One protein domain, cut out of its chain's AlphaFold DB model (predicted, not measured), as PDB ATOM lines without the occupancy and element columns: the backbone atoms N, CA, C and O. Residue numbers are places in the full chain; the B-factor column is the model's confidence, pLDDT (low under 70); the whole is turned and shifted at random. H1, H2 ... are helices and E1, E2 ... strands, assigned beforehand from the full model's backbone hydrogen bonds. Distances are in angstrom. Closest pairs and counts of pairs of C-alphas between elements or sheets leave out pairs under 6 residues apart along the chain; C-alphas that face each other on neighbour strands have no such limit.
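What this domain is: This is residues 171 to 315 of the 316 residues of the protein "CdiA_C domain-containing protein" of Olsenella sp. KGMB02461 (UniProt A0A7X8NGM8). A strongly twisted sheet of six strands has helices H2 and H3 packed on one face and the shorter H1 on the other, making three layers. A long stretch with no named element, residues 171 to 202, lies beyond H1 at one end of the longest axis. The printed part has 145 residues, under half of them in named elements, ordered H1 E1 E2 E3 H2 E4 H3 E5 E6. The class is mixed, helices and strands; the mixed sheet runs E1 E2 E3 E4 E5 E6. The whole is compact, with a radius of gyration of the C-alphas of 14.4 A and spans of 41 by 34 by 25 A.

Where its parts are: The strands are E1, residues 217 to 219; E2, 227 to 229; E3, 232 to 237, 16.4 A long; E4, 269 to 273; E5, 300 to 304; and E6, 310 to 314, ending at C-alpha 314 (-58.002, 47.037, 24.747). The helices are H1, residues 203 to 212, 14.4 A, from C-alpha 203 (-36.819, 50.343, 25.387); H2, 244 to 262, 27.2 A; and H3, 282 to 296, 20.5 A.

How they stand to each other: E1, E2 and E3 form a meander, each strand the antiparallel neighbour of the one before, with N 218 and O 228 at 3.0 A and N 234 and O 227 at 2.8 A. E3, H2, E4 and E4, H3, E5 are strand-helix-strand units, parallel neighbour strands with a helix between, both with right-handed crossovers; N 237 and O 271 are 2.8 A apart, N 272 and O 302 2.8 A. E5 and E6 are an antiparallel hairpin, with N 301 and O 313 at 2.8 A. H2 and H3 touch at a steep tilt of 40 degrees, the same way, the closest C-alphas being those of Thr 244 and Arg 288, 6.6 A. H1 is on the opposite face, its Ala 206 and Asn 273 of E4 having C-alphas 5.9 A apart. In H1, H2 and H3 every O i to N i+4 pair is within hydrogen-bond range.

The domain as a whole: The C-alphas farthest apart, of Lys 185 and Asp 265, are 42.2 A apart. The printed part has no cut and no long link between named elements. The mean pLDDT of the printed part is 93.7, and residue 222 alone is under 70.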
ATOM      1  N   ASP A 171     -39.366  62.728  22.381       94.19
ATOM      2  CA  ASP A 171     -38.934  63.718  23.355       94.19
ATOM      3  C   ASP A 171     -38.162  63.049  24.507       94.19
ATOM      4  O   ASP A 171     -38.717  62.291  25.302       94.19
ATOM      5  N   TYR A 172     -36.859  63.337  24.572       93.69
ATOM      6  CA  TYR A 172     -35.925  62.882  25.612       93.69
ATOM      7  C   TYR A 172     -35.573  63.991  26.619       93.69
ATOM      8  O   TYR A 172     -34.504  63.950  27.231       93.69
ATOM      9  N   SER A 173     -36.403  65.031  26.737       89.94
ATOM     10  CA  SER A 173     -36.115  66.192  27.587       89.94
ATOM     11  C   SER A 173     -36.056  65.849  29.077       89.94
ATOM     12  O   SER A 173     -35.156  66.340  29.759       89.94
ATOM     13  N   GLU A 174     -36.949  64.986  29.576       90.06
ATOM     14  CA  GLU A 174     -36.958  64.586  30.991       90.06
ATOM     15  C   GLU A 174     -36.034  63.392  31.284       90.06
ATOM     16  O   GLU A 174     -35.313  63.412  32.282       90.06
ATOM     17  N   ASN A 175     -35.986  62.381  30.406       91.38
ATOM     18  CA  ASN A 175     -35.066  61.247  30.542       91.38
ATOM     19  C   ASN A 175     -34.140  61.127  29.318       91.38
ATOM     20  O   ASN A 175     -34.560  60.691  28.245       91.38
ATOM     21  N   PRO A 176     -32.863  61.530  29.433       91.25
ATOM     22  CA  PRO A 176     -32.016  61.748  28.273       91.25
ATOM     23  C   PRO A 176     -31.646  60.452  27.553       91.25
ATOM     24  O   PRO A 176     -31.491  59.378  28.138       91.25
ATOM     25  N   ARG A 177     -31.355  60.587  26.254       90.12
ATOM     26  CA  ARG A 177     -30.982  59.480  25.361       90.12
ATOM     27  C   ARG A 177     -29.849  58.587  25.899       90.12
ATOM     28  O   ARG A 177     -29.804  57.406  25.566       90.12
ATOM     29  N   SER A 178     -28.960  59.115  26.742       89.69
ATOM     30  CA  SER A 178     -27.874  58.369  27.394       89.69
ATOM     31  C   SER A 178     -28.342  57.232  28.313       89.69
ATOM     32  O   SER A 178     -27.574  56.307  28.550       89.69
ATOM     33  N   VAL A 179     -29.583  57.255  28.813       90.81
ATOM     34  CA  VAL A 179     -30.146  56.162  29.634       90.81
ATOM     35  C   VAL A 179     -30.480  54.925  28.794       90.81
ATOM     36  O   VAL A 179     -30.444  53.792  29.279       90.81
ATOM     37  N   TYR A 180     -30.715  55.120  27.500       92.56
ATOM     38  CA  TYR A 180     -31.060  54.053  26.564       92.56
ATOM     39  C   TYR A 180     -29.884  53.677  25.653       92.56
ATOM     40  O   TYR A 180     -29.724  52.525  25.253       92.56
ATOM     41  N   GLY A 181     -29.030  54.646  25.341       92.00
ATOM     42  CA  GLY A 181     -27.864  54.477  24.487       92.00
ATOM     43  C   GLY A 181     -28.108  54.867  23.031       92.00
ATOM     44  O   GLY A 181     -29.125  55.459  22.640       92.00
ATOM     45  N   ARG A 182     -27.114  54.557  22.199       92.69
ATOM     46  CA  ARG A 182     -27.035  54.995  20.804       92.69
ATOM     47  C   ARG A 182     -26.822  53.813  19.873       92.69
ATOM     48  O   ARG A 182     -26.062  52.898  20.170       92.69
ATOM     49  N   LEU A 183     -27.467  53.862  18.709       93.12
ATOM     50  CA  LEU A 183     -27.237  52.890  17.647       93.12
ATOM     51  C   LEU A 183     -25.970  53.255  16.869       93.12
ATOM     52  O   LEU A 183     -25.850  54.383  16.392       93.12
ATOM     53  N   LEU A 184     -25.059  52.299  16.691       93.19
ATOM     54  CA  LEU A 184     -23.937  52.443  15.758       93.19
ATOM     55  C   LEU A 184     -24.444  52.470  14.316       93.19
ATOM     56  O   LEU A 184     -24.134  53.383  13.556       93.19
ATOM     57  N   LYS A 185     -25.266  51.479  13.957       93.44
ATOM     58  CA  LYS A 185     -25.994  51.421  12.689       93.44
ATOM     59  C   LYS A 185     -27.480  51.726  12.920       93.44
ATOM     60  O   LYS A 185     -28.136  50.934  13.602       93.44
ATOM     61  N   PRO A 186     -28.035  52.810  12.352       91.56
ATOM     62  CA  PRO A 186     -29.464  53.105  12.452       91.56
ATOM     63  C   PRO A 186     -30.342  51.914  12.034       91.56
ATOM     64  O   PRO A 186     -30.013  51.193  11.092       91.56
ATOM     65  N   GLY A 187     -31.442  51.690  12.759       89.75
ATOM     66  CA  GLY A 187     -32.412  50.619  12.485       89.75
ATOM     67  C   GLY A 187     -31.998  49.207  12.927       89.75
ATOM     68  O   GLY A 187     -32.814  48.291  12.862       89.75
ATOM     69  N   SER A 188     -30.766  49.001  13.404       93.25
ATOM     70  CA  SER A 188     -30.334  47.713  13.960       93.25
ATOM     71  C   SER A 188     -30.393  47.736  15.486       93.25
ATOM     72  O   SER A 188     -29.656  48.466  16.136       93.25
ATOM     73  N   TYR A 189     -31.244  46.898  16.067       94.75
ATOM     74  CA  TYR A 189     -31.449  46.820  17.520       94.75
ATOM     75  C   TYR A 189     -30.850  45.551  18.128       94.75
ATOM     76  O   TYR A 189     -31.259  45.094  19.192       94.75
ATOM     77  N   ASN A 190     -29.877  44.949  17.441       92.75
ATOM     78  CA  ASN A 190     -29.075  43.895  18.046       92.75
ATOM     79  C   ASN A 190     -28.283  44.496  19.208       92.75
ATOM     80  O   ASN A 190     -27.753  45.596  19.029       92.75
ATOM     81  N   PRO A 191     -28.146  43.794  20.348       92.75
ATOM     82  CA  PRO A 191     -27.442  44.328  21.505       92.75
ATOM     83  C   PRO A 191     -26.098  44.943  21.110       92.75
ATOM     84  O   PRO A 191     -25.861  46.111  21.396       92.75
ATOM     85  N   ASP A 192     -25.261  44.224  20.366       93.69
ATOM     86  CA  ASP A 192     -23.908  44.666  19.984       93.69
ATOM     87  C   ASP A 192     -23.872  45.964  19.160       93.69
ATOM     88  O   ASP A 192     -22.848  46.636  19.104       93.69
ATOM     89  N   ASN A 193     -24.995  46.349  18.547       95.50
ATOM     90  CA  ASN A 193     -25.127  47.605  17.814       95.50
ATOM     91  C   ASN A 193     -25.544  48.790  18.703       95.50
ATOM     92  O   ASN A 193     -25.504  49.936  18.254       95.50
ATOM     93  N   ILE A 194     -25.960  48.529  19.941       94.00
ATOM     94  CA  ILE A 194     -26.362  49.538  20.918       94.00
ATOM     95  C   ILE A 194     -25.167  49.785  21.834       94.00
ATOM     96  O   ILE A 194     -24.787  48.922  22.629       94.00
ATOM     97  N   VAL A 195     -24.561  50.959  21.699       92.44
ATOM     98  CA  VAL A 195     -23.428  51.412  22.514       92.44
ATOM     99  C   VAL A 195     -23.889  52.423  23.551       92.44
ATOM    100  O   VAL A 195     -25.009  52.931  23.471       92.44
ATOM    101  N   ASP A 196     -23.026  52.693  24.531       90.44
ATOM    102  CA  ASP A 196     -23.304  53.638  25.617       90.44
ATOM    103  C   ASP A 196     -24.602  53.269  26.363       90.44
ATOM    104  O   ASP A 196     -25.439  54.117  26.663       90.44
ATOM    105  N   ARG A 197     -24.810  51.960  26.587       86.56
ATOM    106  CA  ARG A 197     -26.055  51.418  27.149       86.56
ATOM    107  C   ARG A 197     -26.215  51.839  28.607       86.56
ATOM    108  O   ARG A 197     -25.400  51.454  29.445       86.56
ATOM    109  N   GLY A 198     -27.310  52.524  28.912       87.00
ATOM    110  CA  GLY A 198     -27.823  52.604  30.275       87.00
ATOM    111  C   GLY A 198     -28.695  51.395  30.632       87.00
ATOM    112  O   GLY A 198     -28.680  50.356  29.964       87.00
ATOM    113  N   THR A 199     -29.448  51.508  31.722       85.50
ATOM    114  CA  THR A 199     -30.242  50.413  32.311       85.50
ATOM    115  C   THR A 199     -31.454  50.009  31.467       85.50
ATOM    116  O   THR A 199     -31.863  48.847  31.510       85.50
ATOM    117  N   GLU A 200     -31.985  50.926  30.657       90.12
ATOM    118  CA  GLU A 200     -33.230  50.762  29.889       90.12
ATOM    119  C   GLU A 200     -32.994  50.642  28.378       90.12
ATOM    120  O   GLU A 200     -33.897  50.804  27.566       90.12
ATOM    121  N   TRP A 201     -31.780  50.275  27.960       94.00
ATOM    122  CA  TRP A 201     -31.387  50.216  26.545       94.00
ATOM    123  C   TRP A 201     -32.309  49.405  25.619       94.00
ATOM    124  O   TRP A 201     -32.323  49.617  24.406       94.00
ATOM    125  N   ARG A 202     -33.089  48.466  26.166       94.81
ATOM    126  CA  ARG A 202     -34.055  47.672  25.396       94.81
ATOM    127  C   ARG A 202     -35.251  48.492  24.918       94.81
ATOM    128  O   ARG A 202     -35.791  48.182  23.856       94.81
ATOM    129  N   ASP A 203     -35.629  49.528  25.656       95.50
ATOM    130  CA  ASP A 203     -36.819  50.343  25.387       95.50
ATOM    131  C   ASP A 203     -36.606  51.272  24.186       95.50
ATOM    132  O   ASP A 203     -37.553  51.692  23.529       95.50
ATOM    133  N   LEU A 204     -35.345  51.436  23.777       95.38
ATOM    134  CA  LEU A 204     -34.946  52.151  22.572       95.38
ATOM    135  C   LEU A 204     -35.673  51.696  21.306       95.38
ATOM    136  O   LEU A 204     -36.023  52.515  20.458       95.38
ATOM    137  N   PHE A 205     -35.881  50.385  21.178       97.44
ATOM    138  CA  PHE A 205     -36.629  49.824  20.059       97.44
ATOM    139  C   PHE A 205     -38.101  50.233  20.119       97.44
ATOM    140  O   PHE A 205     -38.671  50.593  19.096       97.44
ATOM    141  N   ALA A 206     -38.700  50.234  21.313       97.94
ATOM    142  CA  ALA A 206     -40.087  50.638  21.491       97.94
ATOM    143  C   ALA A 206     -40.291  52.107  21.106       97.94
ATOM    144  O   ALA A 206     -41.215  52.412  20.360       97.94
ATOM    145  N   HIS A 207     -39.394  52.995  21.542       97.25
ATOM    146  CA  HIS A 207     -39.479  54.423  21.235       97.25
ATOM    147  C   HIS A 207     -39.465  54.692  19.724       97.25
ATOM    148  O   HIS A 207     -40.312  55.425  19.220       97.25
ATOM    149  N   ASP A 208     -38.531  54.076  18.990       96.44
ATOM    150  CA  ASP A 208     -38.419  54.255  17.535       96.44
ATOM    151  C   ASP A 208     -39.602  53.631  16.784       96.44
ATOM    152  O   ASP A 208     -40.102  54.232  15.837       96.44
ATOM    153  N   MET A 209     -40.083  52.452  17.197       98.00
ATOM    154  CA  MET A 209     -41.229  51.821  16.531       98.00
ATOM    155  C   MET A 209     -42.529  52.602  16.764       98.00
ATOM    156  O   MET A 209     -43.296  52.775  15.820       98.00
ATOM    157  N   LEU A 210     -42.751  53.133  17.972       98.44
ATOM    158  CA  LEU A 210     -43.894  54.006  18.266       98.44
ATOM    159  C   LEU A 210     -43.839  55.291  17.432       98.44
ATOM    160  O   LEU A 210     -44.795  55.594  16.721       98.44
ATOM    161  N   SER A 211     -42.699  55.990  17.439       97.19
ATOM    162  CA  SER A 211     -42.493  57.206  16.642       97.19
ATOM    163  C   SER A 211     -42.740  56.951  15.151       97.19
ATOM    164  O   SER A 211     -43.556  57.636  14.538       97.19
ATOM    165  N   ARG A 212     -42.146  55.901  14.565       96.69
ATOM    166  CA  ARG A 212     -42.362  55.527  13.151       96.69
ATOM    167  C   ARG A 212     -43.806  55.161  12.827       96.69
ATOM    168  O   ARG A 212     -44.249  55.382  11.699       96.69
ATOM    169  N   ALA A 213     -44.526  54.601  13.794       97.00
ATOM    170  CA  ALA A 213     -45.951  54.341  13.671       97.00
ATOM    171  C   ALA A 213     -46.805  55.608  13.803       97.00
ATOM    172  O   ALA A 213     -48.009  55.528  13.598       97.00
ATOM    173  N   GLY A 214     -46.206  56.766  14.090       96.62
ATOM    174  CA  GLY A 214     -46.907  58.035  14.235       96.62
ATOM    175  C   GLY A 214     -47.357  58.346  15.650       96.62
ATOM    176  O   GLY A 214     -48.185  59.231  15.823       96.62
ATOM    177  N   ILE A 215     -46.859  57.625  16.652       97.19
ATOM    178  CA  ILE A 215     -47.229  57.804  18.055       97.19
ATOM    179  C   ILE A 215     -46.143  58.659  18.724       97.19
ATOM    180  O   ILE A 215     -45.002  58.200  18.829       97.19
ATOM    181  N   PRO A 216     -46.451  59.894  19.162       94.69
ATOM    182  CA  PRO A 216     -45.491  60.745  19.845       94.69
ATOM    183  C   PRO A 216     -45.187  60.174  21.231       94.69
ATOM    184  O   PRO A 216     -46.090  59.770  21.966       94.69
ATOM    185  N   VAL A 217     -43.903  60.145  21.580       95.56
ATOM    186  CA  VAL A 217     -43.406  59.587  22.841       95.56
ATOM    187  C   VAL A 217     -42.598  60.653  23.560       95.56
ATOM    188  O   VAL A 217     -41.667  61.199  22.974       95.56
ATOM    189  N   ALA A 218     -42.914  60.897  24.828       94.94
ATOM    190  CA  ALA A 218     -42.079  61.677  25.735       94.94
ATOM    191  C   ALA A 218     -41.609  60.790  26.889       94.94
ATOM    192  O   ALA A 218     -42.428  60.157  27.549       94.94
ATOM    193  N   THR A 219     -40.302  60.683  27.103       93.81
ATOM    194  CA  THR A 219     -39.727  59.803  28.130       93.81
ATOM    195  C   THR A 219     -39.686  60.472  29.491       93.81
ATOM    196  O   THR A 219     -39.362  61.653  29.560       93.81
ATOM    197  N   HIS A 220     -39.882  59.689  30.547       87.62
ATOM    198  CA  HIS A 220     -39.817  60.119  31.943       87.62
ATOM    199  C   HIS A 220     -38.731  59.382  32.713       87.62
ATOM    200  O   HIS A 220     -38.258  58.320  32.300       87.62
ATOM    201  N   ASP A 221     -38.311  59.958  33.836       78.12
ATOM    202  CA  ASP A 221     -37.392  59.293  34.751       78.12
ATOM    203  C   ASP A 221     -38.088  58.178  35.564       78.12
ATOM    204  O   ASP A 221     -39.307  57.997  35.545       78.12
ATOM    205  N   HIS A 222     -37.308  57.417  36.336       68.06
ATOM    206  CA  HIS A 222     -37.826  56.276  37.098       68.06
ATOM    207  C   HIS A 222     -38.772  56.647  38.262       68.06
ATOM    208  O   HIS A 222     -39.244  55.743  38.968       68.06
ATOM    209  N   THR A 223     -39.017  57.934  38.533       73.69
ATOM    210  CA  THR A 223     -39.962  58.365  39.574       73.69
ATOM    211  C   THR A 223     -41.409  58.292  39.086       73.69
ATOM    212  O   THR A 223     -42.301  57.995  39.884       73.69
ATOM    213  N   GLN A 224     -41.628  58.446  37.778       79.44
ATOM    214  CA  GLN A 224     -42.914  58.244  37.109       79.44
ATOM    215  C   GLN A 224     -42.948  56.900  36.361       79.44
ATOM    216  O   GLN A 224     -42.139  56.014  36.626       79.44
ATOM    217  N   LEU A 225     -43.945  56.702  35.494       90.56
ATOM    218  CA  LEU A 225     -43.974  55.607  34.516       90.56
ATOM    219  C   LEU A 225     -43.138  55.989  33.291       90.56
ATOM    220  O   LEU A 225     -42.923  57.170  33.060       90.56
ATOM    221  N   ASP A 226     -42.687  55.002  32.523       92.81
ATOM    222  CA  ASP A 226     -41.575  55.175  31.576       92.81
ATOM    223  C   ASP A 226     -41.790  56.257  30.494       92.81
ATOM    224  O   ASP A 226     -40.835  56.943  30.121       92.81
ATOM    225  N   ILE A 227     -43.016  56.421  29.972       95.75
ATOM    226  CA  ILE A 227     -43.314  57.397  28.908       95.75
ATOM    227  C   ILE A 227     -44.704  58.038  29.035       95.75
ATOM    228  O   ILE A 227     -45.630  57.463  29.607       95.75
ATOM    229  N   ASN A 228     -44.871  59.188  28.386       94.38
ATOM    230  CA  ASN A 228     -46.150  59.765  27.994       94.38
ATOM    231  C   ASN A 228     -46.420  59.541  26.503       94.38
ATOM    232  O   ASN A 228     -45.530  59.691  25.664       94.38
ATOM    233  N   ILE A 229     -47.681  59.252  26.188       94.50
ATOM    234  CA  ILE A 229     -48.246  59.339  24.840       94.50
ATOM    235  C   ILE A 229     -49.417  60.317  24.936       94.50
ATOM    236  O   ILE A 229     -50.432  60.023  25.574       94.50
ATOM    237  N   GLY A 230     -49.250  61.512  24.368       87.44
ATOM    238  CA  GLY A 230     -50.124  62.647  24.676       87.44
ATOM    239  C   GLY A 230     -50.067  62.996  26.170       87.44
ATOM    240  O   GLY A 230     -48.986  63.105  26.740       87.44
ATOM    241  N   ASP A 231     -51.232  63.115  26.808       86.88
ATOM    242  CA  ASP A 231     -51.357  63.411  28.247       86.88
ATOM    243  C   ASP A 231     -51.465  62.140  29.118       86.88
ATOM    244  O   ASP A 231     -51.827  62.202  30.295       86.88
ATOM    245  N   GLU A 232     -51.239  60.958  28.539       92.81
ATOM    246  CA  GLU A 232     -51.439  59.679  29.214       92.81
ATOM    247  C   GLU A 232     -50.106  58.998  29.514       92.81
ATOM    248  O   GLU A 232     -49.286  58.828  28.617       92.81
ATOM    249  N   LEU A 233     -49.933  58.542  30.759       94.50
ATOM    250  CA  LEU A 233     -48.768  57.768  31.186       94.50
ATOM    251  C   LEU A 233     -48.872  56.294  30.764       94.50
ATOM    252  O   LEU A 233     -49.930  55.662  30.908       94.50
ATOM    253  N   TRP A 234     -47.744  55.741  30.316       97.56
ATOM    254  CA  TRP A 234     -47.566  54.355  29.889       97.56
ATOM    255  C   TRP A 234     -46.299  53.756  30.492       97.56
ATOM    256  O   TRP A 234     -45.276  54.417  30.630       97.56
ATOM    257  N   GLU A 235     -46.361  52.463  30.800       97.25
ATOM    258  CA  GLU A 235     -45.191  51.694  31.225       97.25
ATOM    259  C   GLU A 235     -44.694  50.816  30.070       97.25
ATOM    260  O   GLU A 235     -45.470  50.058  29.479       97.25
ATOM    261  N   ILE A 236     -43.397  50.852  29.784       97.62
ATOM    262  CA  ILE A 236     -42.744  49.969  28.826       97.62
ATOM    263  C   ILE A 236     -42.295  48.688  29.534       97.62
ATOM    264  O   ILE A 236     -41.810  48.648  30.670       97.62
ATOM    265  N   LYS A 237     -42.472  47.559  28.853       97.25
ATOM    266  CA  LYS A 237     -41.949  46.271  29.293       97.25
ATOM    267  C   LYS A 237     -41.263  45.558  28.142       97.25
ATOM    268  O   LYS A 237     -41.918  45.139  27.193       97.25
ATOM    269  N   SER A 238     -39.960  45.332  28.307       96.69
ATOM    270  CA  SER A 238     -39.089  44.682  27.320       96.69
ATOM    271  C   SER A 238     -38.546  43.322  27.805       96.69
ATOM    272  O   SER A 238     -37.348  43.206  28.090       96.69
ATOM    273  N   PRO A 239     -39.392  42.281  27.977       95.88
ATOM    274  CA  PRO A 239     -38.937  40.964  28.423       95.88
ATOM    275  C   PRO A 239     -37.945  40.318  27.439       95.88
ATOM    276  O   PRO A 239     -38.072  40.448  26.226       95.88
ATOM    277  N   ASP A 240     -36.987  39.562  27.974       94.12
ATOM    278  CA  ASP A 240     -35.908  38.870  27.242       94.12
ATOM    279  C   ASP A 240     -35.860  37.350  27.486       94.12
ATOM    280  O   ASP A 240     -34.928  36.662  27.061       94.12
ATOM    281  N   GLY A 241     -36.864  36.822  28.191       93.38
ATOM    282  CA  GLY A 241     -37.001  35.393  28.450       93.38
ATOM    283  C   GLY A 241     -37.406  34.591  27.211       93.38
ATOM    284  O   GLY A 241     -37.549  35.112  26.107       93.38
ATOM    285  N   ASP A 242     -37.632  33.298  27.405       93.00
ATOM    286  CA  ASP A 242     -37.881  32.313  26.345       93.00
ATOM    287  C   ASP A 242     -39.293  31.696  26.385       93.00
ATOM    288  O   ASP A 242     -39.605  30.747  25.668       93.00
ATOM    289  N   SER A 243     -40.162  32.224  27.251       93.94
ATOM    290  CA  SER A 243     -41.489  31.666  27.506       93.94
ATOM    291  C   SER A 243     -42.553  32.736  27.721       93.94
ATOM    292  O   SER A 243     -42.278  33.856  28.168       93.94
ATOM    293  N   THR A 244     -43.814  32.357  27.492       94.44
ATOM    294  CA  THR A 244     -44.999  33.206  27.717       94.44
ATOM    295  C   THR A 244     -45.158  33.643  29.177       94.44
ATOM    296  O   THR A 244     -45.793  34.659  29.455       94.44
ATOM    297  N   ARG A 245     -44.525  32.944  30.130       94.81
ATOM    298  CA  ARG A 245     -44.474  33.356  31.542       94.81
ATOM    299  C   ARG A 245     -43.734  34.681  31.738       94.81
ATOM    300  O   ARG A 245     -44.047  35.422  32.667       94.81
ATOM    301  N   SER A 246     -42.785  35.004  30.861       95.44
ATOM    302  CA  SER A 246     -42.079  36.292  30.885       95.44
ATOM    303  C   SER A 246     -43.032  37.453  30.597       95.44
ATOM    304  O   SER A 246     -42.939  38.490  31.247       95.44
ATOM    305  N   ILE A 247     -44.005  37.242  29.703       96.50
ATOM    306  CA  ILE A 247     -45.052  38.219  29.369       96.50
ATOM    307  C   ILE A 247     -45.970  38.445  30.574       96.50
ATOM    308  O   ILE A 247     -46.212  39.582  30.956       96.50
ATOM    309  N   GLU A 248     -46.422  37.371  31.231       96.12
ATOM    310  CA  GLU A 248     -47.227  37.488  32.459       96.12
ATOM    311  C   GLU A 248     -46.512  38.307  33.532       96.12
ATOM    312  O   GLU A 248     -47.074  39.249  34.087       96.12
ATOM    313  N   ARG A 249     -45.255  37.951  33.827       96.88
ATOM    314  CA  ARG A 249     -44.456  38.637  34.847       96.88
ATOM    315  C   ARG A 249     -44.291  40.116  34.514       96.88
ATOM    316  O   ARG A 249     -44.425  40.946  35.409       96.88
ATOM    317  N   ALA A 250     -44.035  40.433  33.247       96.88
ATOM    318  CA  ALA A 250     -43.903  41.799  32.766       96.88
ATOM    319  C   ALA A 250     -45.190  42.613  32.975       96.88
ATOM    320  O   ALA A 250     -45.152  43.667  33.608       96.88
ATOM    321  N   LEU A 251     -46.335  42.088  32.531       97.12
ATOM    322  CA  LEU A 251     -47.633  42.752  32.652       97.12
ATOM    323  C   LEU A 251     -48.077  42.919  34.116       97.12
ATOM    324  O   LEU A 251     -48.566  43.978  34.511       97.12
ATOM    325  N   ARG A 252     -47.833  41.914  34.966       96.25
ATOM    326  CA  ARG A 252     -48.080  42.012  36.415       96.25
ATOM    327  C   ARG A 252     -47.199  43.062  37.085       96.25
ATOM    328  O   ARG A 252     -47.674  43.767  37.972       96.25
ATOM    329  N   LYS A 253     -45.930  43.159  36.676       95.69
ATOM    330  CA  LYS A 253     -45.008  44.181  37.183       95.69
ATOM    331  C   LYS A 253     -45.483  45.580  36.791       95.69
ATOM    332  O   LYS A 253     -45.548  46.429  37.670       95.69
ATOM    333  N   ALA A 254     -45.905  45.777  35.540       95.88
ATOM    334  CA  ALA A 254     -46.461  47.050  35.084       95.88
ATOM    335  C   ALA A 254     -47.679  47.464  35.925       95.88
ATOM    336  O   ALA A 254     -47.691  48.548  36.498       95.88
ATOM    337  N   LYS A 255     -48.655  46.563  36.121       95.81
ATOM    338  CA  LYS A 255     -49.809  46.834  36.997       95.81
ATOM    339  C   LYS A 255     -49.390  47.244  38.411       95.81
ATOM    340  O   LYS A 255     -49.977  48.157  38.986       95.81
ATOM    341  N   LYS A 256     -48.401  46.554  38.985       95.44
ATOM    342  CA  LYS A 256     -47.882  46.886  40.314       95.44
ATOM    343  C   LYS A 256     -47.294  48.303  40.339       95.44
ATOM    344  O   LYS A 256     -47.624  49.052  41.248       95.44
ATOM    345  N   GLN A 257     -46.502  48.678  39.332       94.56
ATOM    346  CA  GLN A 257     -45.901  50.014  39.225       94.56
ATOM    347  C   GLN A 257     -46.958  51.115  39.086       94.56
ATOM    348  O   GLN A 257     -46.868  52.119  39.784       94.56
ATOM    349  N   PHE A 258     -47.998  50.899  38.273       94.81
ATOM    350  CA  PHE A 258     -49.156  51.802  38.215       94.81
ATOM    351  C   PHE A 258     -49.810  51.964  39.593       94.81
ATOM    352  O   PHE A 258     -50.022  53.085  40.042       94.81
ATOM    353  N   GLY A 259     -50.076  50.857  40.291       93.44
ATOM    354  CA  GLY A 259     -50.680  50.888  41.623       93.44
ATOM    355  C   GLY A 259     -49.838  51.633  42.661       93.44
ATOM    356  O   GLY A 259     -50.382  52.406  43.444       93.44
ATOM    357  N   GLU A 260     -48.519  51.431  42.650       93.88
ATOM    358  CA  GLU A 260     -47.581  52.073  43.581       93.88
ATOM    359  C   GLU A 260     -47.367  53.564  43.283       93.88
ATOM    360  O   GLU A 260     -47.202  54.340  44.220       93.88
ATOM    361  N   ARG A 261     -47.376  53.972  42.006       92.69
ATOM    362  CA  ARG A 261     -47.063  55.352  41.587       92.69
ATOM    363  C   ARG A 261     -48.297  56.244  41.417       92.69
ATOM    364  O   ARG A 261     -48.220  57.431  41.707       92.69
ATOM    365  N   LEU A 262     -49.421  55.692  40.955       90.69
ATOM    366  CA  LEU A 262     -50.634  56.444  40.585       90.69
ATOM    367  C   LEU A 262     -51.905  55.982  41.319       90.69
ATOM    368  O   LEU A 262     -52.948  56.624  41.207       90.69
ATOM    369  N   GLY A 263     -51.834  54.878  42.069       89.75
ATOM    370  CA  GLY A 263     -52.985  54.249  42.712       89.75
ATOM    371  C   GLY A 263     -53.652  53.171  41.849       89.75
ATOM    372  O   GLY A 263     -53.579  53.167  40.621       89.75
ATOM    373  N   PHE A 264     -54.314  52.218  42.508       87.88
ATOM    374  CA  PHE A 264     -54.850  51.008  41.864       87.88
ATOM    375  C   PHE A 264     -56.104  51.226  41.004       87.88
ATOM    376  O   PHE A 264     -56.466  50.326  40.247       87.88
ATOM    377  N   ASP A 265     -56.732  52.398  41.100       88.81
ATOM    378  CA  ASP A 265     -57.895  52.775  40.287       88.81
ATOM    379  C   ASP A 265     -57.497  53.436  38.960       88.81
ATOM    380  O   ASP A 265     -58.340  53.630  38.080       88.81
ATOM    381  N   HIS A 266     -56.216  53.787  38.794       91.19
ATOM    382  CA  HIS A 266     -55.737  54.395  37.562       91.19
ATOM    383  C   HIS A 266     -55.757  53.372  36.412       91.19
ATOM    384  O   HIS A 266     -55.306  52.236  36.601       91.19
ATOM    385  N   PRO A 267     -56.221  53.741  35.201       94.06
ATOM    386  CA  PRO A 267     -56.150  52.855  34.046       94.06
ATOM    387  C   PRO A 267     -54.702  52.446  33.755       94.06
ATOM    388  O   PRO A 267     -53.812  53.294  33.662       94.06
ATOM    389  N   VAL A 268     -54.478  51.140  33.611       96.88
ATOM    390  CA  VAL A 268     -53.158  50.549  33.368       96.88
ATOM    391  C   VAL A 268     -52.929  50.451  31.865       96.88
ATOM    392  O   VAL A 268     -53.659  49.733  31.175       96.88
ATOM    393  N   ARG A 269     -51.899  51.142  31.371       97.75
ATOM    394  CA  ARG A 269     -51.521  51.183  29.953       97.75
ATOM    395  C   ARG A 269     -50.084  50.710  29.774       97.75
ATOM    396  O   ARG A 269     -49.187  51.187  30.468       97.75
ATOM    397  N   VAL A 270     -49.866  49.741  28.891       98.44
ATOM    398  CA  VAL A 270     -48.561  49.073  28.764       98.44
ATOM    399  C   VAL A 270     -48.103  49.029  27.315       98.44
ATOM    400  O   VAL A 270     -48.845  48.592  26.440       98.44
ATOM    401  N   VAL A 271     -46.851  49.394  27.063       98.62
ATOM    402  CA  VAL A 271     -46.161  49.057  25.814       98.62
ATOM    403  C   VAL A 271     -45.362  47.779  26.051       98.62
ATOM    404  O   VAL A 271     -44.398  47.758  26.815       98.62
ATOM    405  N   LEU A 272     -45.759  46.680  25.414       98.56
ATOM    406  CA  LEU A 272     -45.053  45.407  25.483       98.56
ATOM    407  C   LEU A 272     -44.120  45.264  24.277       98.56
ATOM    408  O   LEU A 272     -44.542  44.880  23.188       98.56
ATOM    409  N   ASN A 273     -42.835  45.508  24.499       98.25
ATOM    410  CA  ASN A 273     -41.783  45.322  23.510       98.25
ATOM    411  C   ASN A 273     -41.264  43.880  23.537       98.25
ATOM    412  O   ASN A 273     -40.629  43.444  24.498       98.25
ATOM    413  N   THR A 274     -41.485  43.131  22.461       97.38
ATOM    414  CA  THR A 274     -41.108  41.709  22.401       97.38
ATOM    415  C   THR A 274     -39.820  41.431  21.629       97.38
ATOM    416  O   THR A 274     -39.455  40.263  21.474       97.38
ATOM    417  N   LYS A 275     -39.080  42.473  21.215       96.44
ATOM    418  CA  LYS A 275     -37.854  42.371  20.402       96.44
ATOM    419  C   LYS A 275     -36.862  41.323  20.892       96.44
ATOM    420  O   LYS A 275     -36.261  40.613  20.090       96.44
ATOM    421  N   TYR A 276     -36.698  41.240  22.209       95.25
ATOM    422  CA  TYR A 276     -35.688  40.404  22.857       95.25
ATOM    423  C   TYR A 276     -36.246  39.104  23.438       95.25
ATOM    424  O   TYR A 276     -35.473  38.279  23.926       95.25
ATOM    425  N   LEU A 277     -37.563  38.892  23.373       94.94
ATOM    426  CA  LEU A 277     -38.191  37.642  23.783       94.94
ATOM    427  C   LEU A 277     -37.763  36.543  22.810       94.94
ATOM    428  O   LEU A 277     -37.795  36.762  21.604       94.94
ATOM    429  N   LYS A 278     -37.406  35.351  23.284       93.69
ATOM    430  CA  LYS A 278     -36.892  34.242  22.456       93.69
ATOM    431  C   LYS A 278     -37.916  33.119  22.353       93.69
ATOM    432  O   LYS A 278     -38.697  32.928  23.271       93.69
ATOM    433  N   GLY A 279     -37.944  32.381  21.245       91.19
ATOM    434  CA  GLY A 279     -38.728  31.137  21.121       91.19
ATOM    435  C   GLY A 279     -40.260  31.251  21.226       91.19
ATOM    436  O   GLY A 279     -40.944  30.249  21.063       91.19
ATOM    437  N   VAL A 280     -40.811  32.445  21.461       93.62
ATOM    438  CA  VAL A 280     -42.257  32.698  21.541       93.62
ATOM    439  C   VAL A 280     -42.731  33.340  20.239       93.62
ATOM    440  O   VAL A 280     -42.127  34.317  19.790       93.62
ATOM    441  N   SER A 281     -43.784  32.794  19.629       93.69
ATOM    442  CA  SER A 281     -44.406  33.347  18.419       93.69
ATOM    443  C   SER A 281     -45.340  34.518  18.739       93.69
ATOM    444  O   SER A 281     -45.892  34.596  19.839       93.69
ATOM    445  N   LEU A 282     -45.611  35.384  17.754       91.69
ATOM    446  CA  LEU A 282     -46.588  36.468  17.908       91.69
ATOM    447  C   LEU A 282     -47.964  35.938  18.340       91.69
ATOM    448  O   LEU A 282     -48.575  36.471  19.258       91.69
ATOM    449  N   SER A 283     -48.428  34.817  17.782       93.69
ATOM    450  CA  SER A 283     -49.710  34.218  18.181       93.69
ATOM    451  C   SER A 283     -49.737  33.772  19.651       93.69
ATOM    452  O   SER A 283     -50.768  33.898  20.314       93.69
ATOM    453  N   GLN A 284     -48.614  33.288  20.192       95.88
ATOM    454  CA  GLN A 284     -48.486  32.967  21.616       95.88
ATOM    455  C   GLN A 284     -48.433  34.232  22.481       95.88
ATOM    456  O   GLN A 284     -49.047  34.242  23.551       95.88
ATOM    457  N   VAL A 285     -47.747  35.288  22.021       96.38
ATOM    458  CA  VAL A 285     -47.745  36.605  22.680       96.38
ATOM    459  C   VAL A 285     -49.171  37.125  22.789       96.38
ATOM    460  O   VAL A 285     -49.646  37.355  23.895       96.38
ATOM    461  N   MET A 286     -49.881  37.218  21.665       96.06
ATOM    462  CA  MET A 286     -51.239  37.758  21.591       96.06
ATOM    463  C   MET A 286     -52.209  36.997  22.496       96.06
ATOM    464  O   MET A 286     -52.892  37.604  23.321       96.06
ATOM    465  N   LYS A 287     -52.206  35.656  22.431       95.88
ATOM    466  CA  LYS A 287     -53.015  34.813  23.330       95.88
ATOM    467  C   LYS A 287     -52.702  35.086  24.800       95.88
ATOM    468  O   LYS A 287     -53.614  35.116  25.624       95.88
ATOM    469  N   ARG A 288     -51.422  35.274  25.143       96.81
ATOM    470  CA  ARG A 288     -51.024  35.560  26.521       96.81
ATOM    471  C   ARG A 288     -51.453  36.957  26.956       96.81
ATOM    472  O   ARG A 288     -51.982  37.083  28.051       96.81
ATOM    473  N   VAL A 289     -51.272  37.977  26.124       96.94
ATOM    474  CA  VAL A 289     -51.645  39.359  26.456       96.94
ATOM    475  C   VAL A 289     -53.147  39.477  26.702       96.94
ATOM    476  O   VAL A 289     -53.536  39.979  27.751       96.94
ATOM    477  N   VAL A 290     -53.987  38.935  25.813       95.81
ATOM    478  CA  VAL A 290     -55.453  38.946  25.985       95.81
ATOM    479  C   VAL A 290     -55.867  38.263  27.294       95.81
ATOM    480  O   VAL A 290     -56.709  38.772  28.034       95.81
ATOM    481  N   LEU A 291     -55.241  37.129  27.626       95.31
ATOM    482  CA  LEU A 291     -55.495  36.433  28.887       95.31
ATOM    483  C   LEU A 291     -55.163  37.310  30.106       95.31
ATOM    484  O   LEU A 291     -55.944  37.362  31.057       95.31
ATOM    485  N   GLU A 292     -54.018  37.990  30.089       95.19
ATOM    486  CA  GLU A 292     -53.559  38.804  31.218       95.19
ATOM    487  C   GLU A 292     -54.294  40.143  31.342       95.19
ATOM    488  O   GLU A 292     -54.553  40.581  32.462       95.19
ATOM    489  N   ILE A 293     -54.712  40.747  30.225       94.69
ATOM    490  CA  ILE A 293     -55.614  41.909  30.205       94.69
ATOM    491  C   ILE A 293     -56.867  41.616  31.031       94.69
ATOM    492  O   ILE A 293     -57.196  42.362  31.957       94.69
ATOM    493  N   ASN A 294     -57.501  40.474  30.770       92.00
ATOM    494  CA  ASN A 294     -58.732  40.079  31.445       92.00
ATOM    495  C   ASN A 294     -58.499  39.687  32.911       92.00
ATOM    496  O   ASN A 294     -59.266  40.081  33.788       92.00
ATOM    497  N   ARG A 295     -57.419  38.953  33.208       92.50
ATOM    498  CA  ARG A 295     -57.099  38.507  34.578       92.50
ATOM    499  C   ARG A 295     -56.668  39.631  35.505       92.50
ATOM    500  O   ARG A 295     -56.919  39.572  36.708       92.50
ATOM    501  N   HIS A 296     -55.953  40.612  34.971       88.94
ATOM    502  CA  HIS A 296     -55.319  41.647  35.772       88.94
ATOM    503  C   HIS A 296     -55.944  43.022  35.574       88.94
ATOM    504  O   HIS A 296     -55.570  43.939  36.295       88.94
ATOM    505  N   GLY A 297     -56.944  43.168  34.706       89.06
ATOM    506  CA  GLY A 297     -57.603  44.450  34.479       89.06
ATOM    507  C   GLY A 297     -56.644  45.482  33.898       89.06
ATOM    508  O   GLY A 297     -56.638  46.617  34.353       89.06
ATOM    509  N   ILE A 298     -55.813  45.067  32.942       95.25
ATOM    510  CA  ILE A 298     -54.962  45.984  32.179       95.25
ATOM    511  C   ILE A 298     -55.845  46.606  31.107       95.25
ATOM    512  O   ILE A 298     -56.520  45.872  30.395       95.25
ATOM    513  N   ASN A 299     -55.901  47.930  31.027       96.44
ATOM    514  CA  ASN A 299     -56.863  48.620  30.172       96.44
ATOM    515  C   ASN A 299     -56.436  48.586  28.708       96.44
ATOM    516  O   ASN A 299     -57.265  48.320  27.840       96.44
ATOM    517  N   GLU A 300     -55.158  48.850  28.445       97.69
ATOM    518  CA  GLU A 300     -54.636  49.026  27.093       97.69
ATOM    519  C   GLU A 300     -53.227  48.448  26.990       97.69
ATOM    520  O   GLU A 300     -52.388  48.655  27.871       97.69
ATOM    521  N   VAL A 301     -52.966  47.711  25.912       98.44
ATOM    522  CA  VAL A 301     -51.640  47.182  25.600       98.44
ATOM    523  C   VAL A 301     -51.306  47.453  24.139       98.44
ATOM    524  O   VAL A 301     -52.032  47.020  23.245       98.44
ATOM    525  N   ILE A 302     -50.180  48.123  23.906       98.62
ATOM    526  CA  ILE A 302     -49.535  48.210  22.595       98.62
ATOM    527  C   ILE A 302     -48.450  47.136  22.562       98.62
ATOM    528  O   ILE A 302     -47.465  47.218  23.291       98.62
ATOM    529  N   VAL A 303     -48.633  46.103  21.749       98.56
ATOM    530  CA  VAL A 303     -47.616  45.077  21.510       98.56
ATOM    531  C   VAL A 303     -46.768  45.513  20.327       98.56
ATOM    532  O   VAL A 303     -47.312  45.804  19.266       98.56
ATOM    533  N   ILE A 304     -45.451  45.517  20.506       98.38
ATOM    534  CA  ILE A 304     -44.477  45.708  19.432       98.38
ATOM    535  C   ILE A 304     -43.782  44.365  19.225       98.38
ATOM    536  O   ILE A 304     -43.156  43.825  20.154       98.38
ATOM    537  N   ASP A 305     -43.948  43.784  18.040       95.75
ATOM    538  CA  ASP A 305     -43.337  42.498  17.708       95.75
ATOM    539  C   ASP A 305     -41.822  42.619  17.440       95.75
ATOM    540  O   ASP A 305     -41.206  43.661  17.683       95.75
ATOM    541  N   ARG A 306     -41.160  41.534  17.022       94.50
ATOM    542  CA  ARG A 306     -39.699  41.559  16.828       94.50
ATOM    543  C   ARG A 306     -39.290  42.295  15.559       94.50
ATOM    544  O   ARG A 306     -38.133  42.723  15.445       94.50
ATOM    545  N   GLU A 307     -40.216  42.403  14.627       93.81
ATOM    546  CA  GLU A 307     -40.097  43.023  13.324       93.81
ATOM    547  C   GLU A 307     -40.447  44.517  13.394       93.81
ATOM    548  O   GLU A 307     -39.962  45.288  12.570       93.81
ATOM    549  N   GLY A 308     -41.163  44.936  14.442       94.94
ATOM    550  CA  GLY A 308     -41.578  46.315  14.686       94.94
ATOM    551  C   GLY A 308     -43.042  46.579  14.352       94.94
ATOM    552  O   GLY A 308     -43.476  47.727  14.422       94.94
ATOM    553  N   GLU A 309     -43.810  45.544  14.010       95.19
ATOM    554  CA  GLU A 309     -45.243  45.677  13.787       95.19
ATOM    555  C   GLU A 309     -45.962  45.910  15.115       95.19
ATOM    556  O   GLU A 309     -45.609  45.351  16.162       95.19
ATOM    557  N   ILE A 310     -46.996  46.748  15.054       97.38
ATOM    558  CA  ILE A 310     -47.765  47.162  16.220       97.38
ATOM    559  C   ILE A 310     -49.130  46.488  16.222       97.38
ATOM    560  O   ILE A 310     -49.842  46.485  15.218       97.38
ATOM    561  N   VAL A 311     -49.519  45.983  17.391       97.56
ATOM    562  CA  VAL A 311     -50.880  45.527  17.663       97.56
ATOM    563  C   VAL A 311     -51.419  46.226  18.905       97.56
ATOM    564  O   VAL A 311     -50.792  46.199  19.963       97.56
ATOM    565  N   PHE A 312     -52.596  46.830  18.788       97.75
ATOM    566  CA  PHE A 312     -53.279  47.524  19.870       97.75
ATOM    567  C   PHE A 312     -54.438  46.687  20.406       97.75
ATOM    568  O   PHE A 312     -55.347  46.295  19.672       97.75
ATOM    569  N   ILE A 313     -54.405  46.417  21.708       96.00
ATOM    570  CA  ILE A 313     -55.384  45.579  22.391       96.00
ATOM    571  C   ILE A 313     -55.955  46.364  23.563       96.00
ATOM    572  O   ILE A 313     -55.219  46.838  24.428       96.00
ATOM    573  N   THR A 314     -57.278  46.446  23.624       93.94
ATOM    574  CA  THR A 314     -58.002  47.037  24.747       93.94
ATOM    575  C   THR A 314     -58.695  45.948  25.550       93.94
ATOM    576  O   THR A 314     -59.057  44.893  25.022       93.94
ATOM    577  N   LYS A 315     -58.915  46.211  26.836       88.88
ATOM    578  CA  LYS A 315     -59.846  45.424  27.639       88.88
ATOM    579  C   LYS A 315     -61.248  45.516  27.026       88.88
ATOM    580  O   LYS A 315     -61.694  46.619  26.707       88.88
TER     581      LYS A 315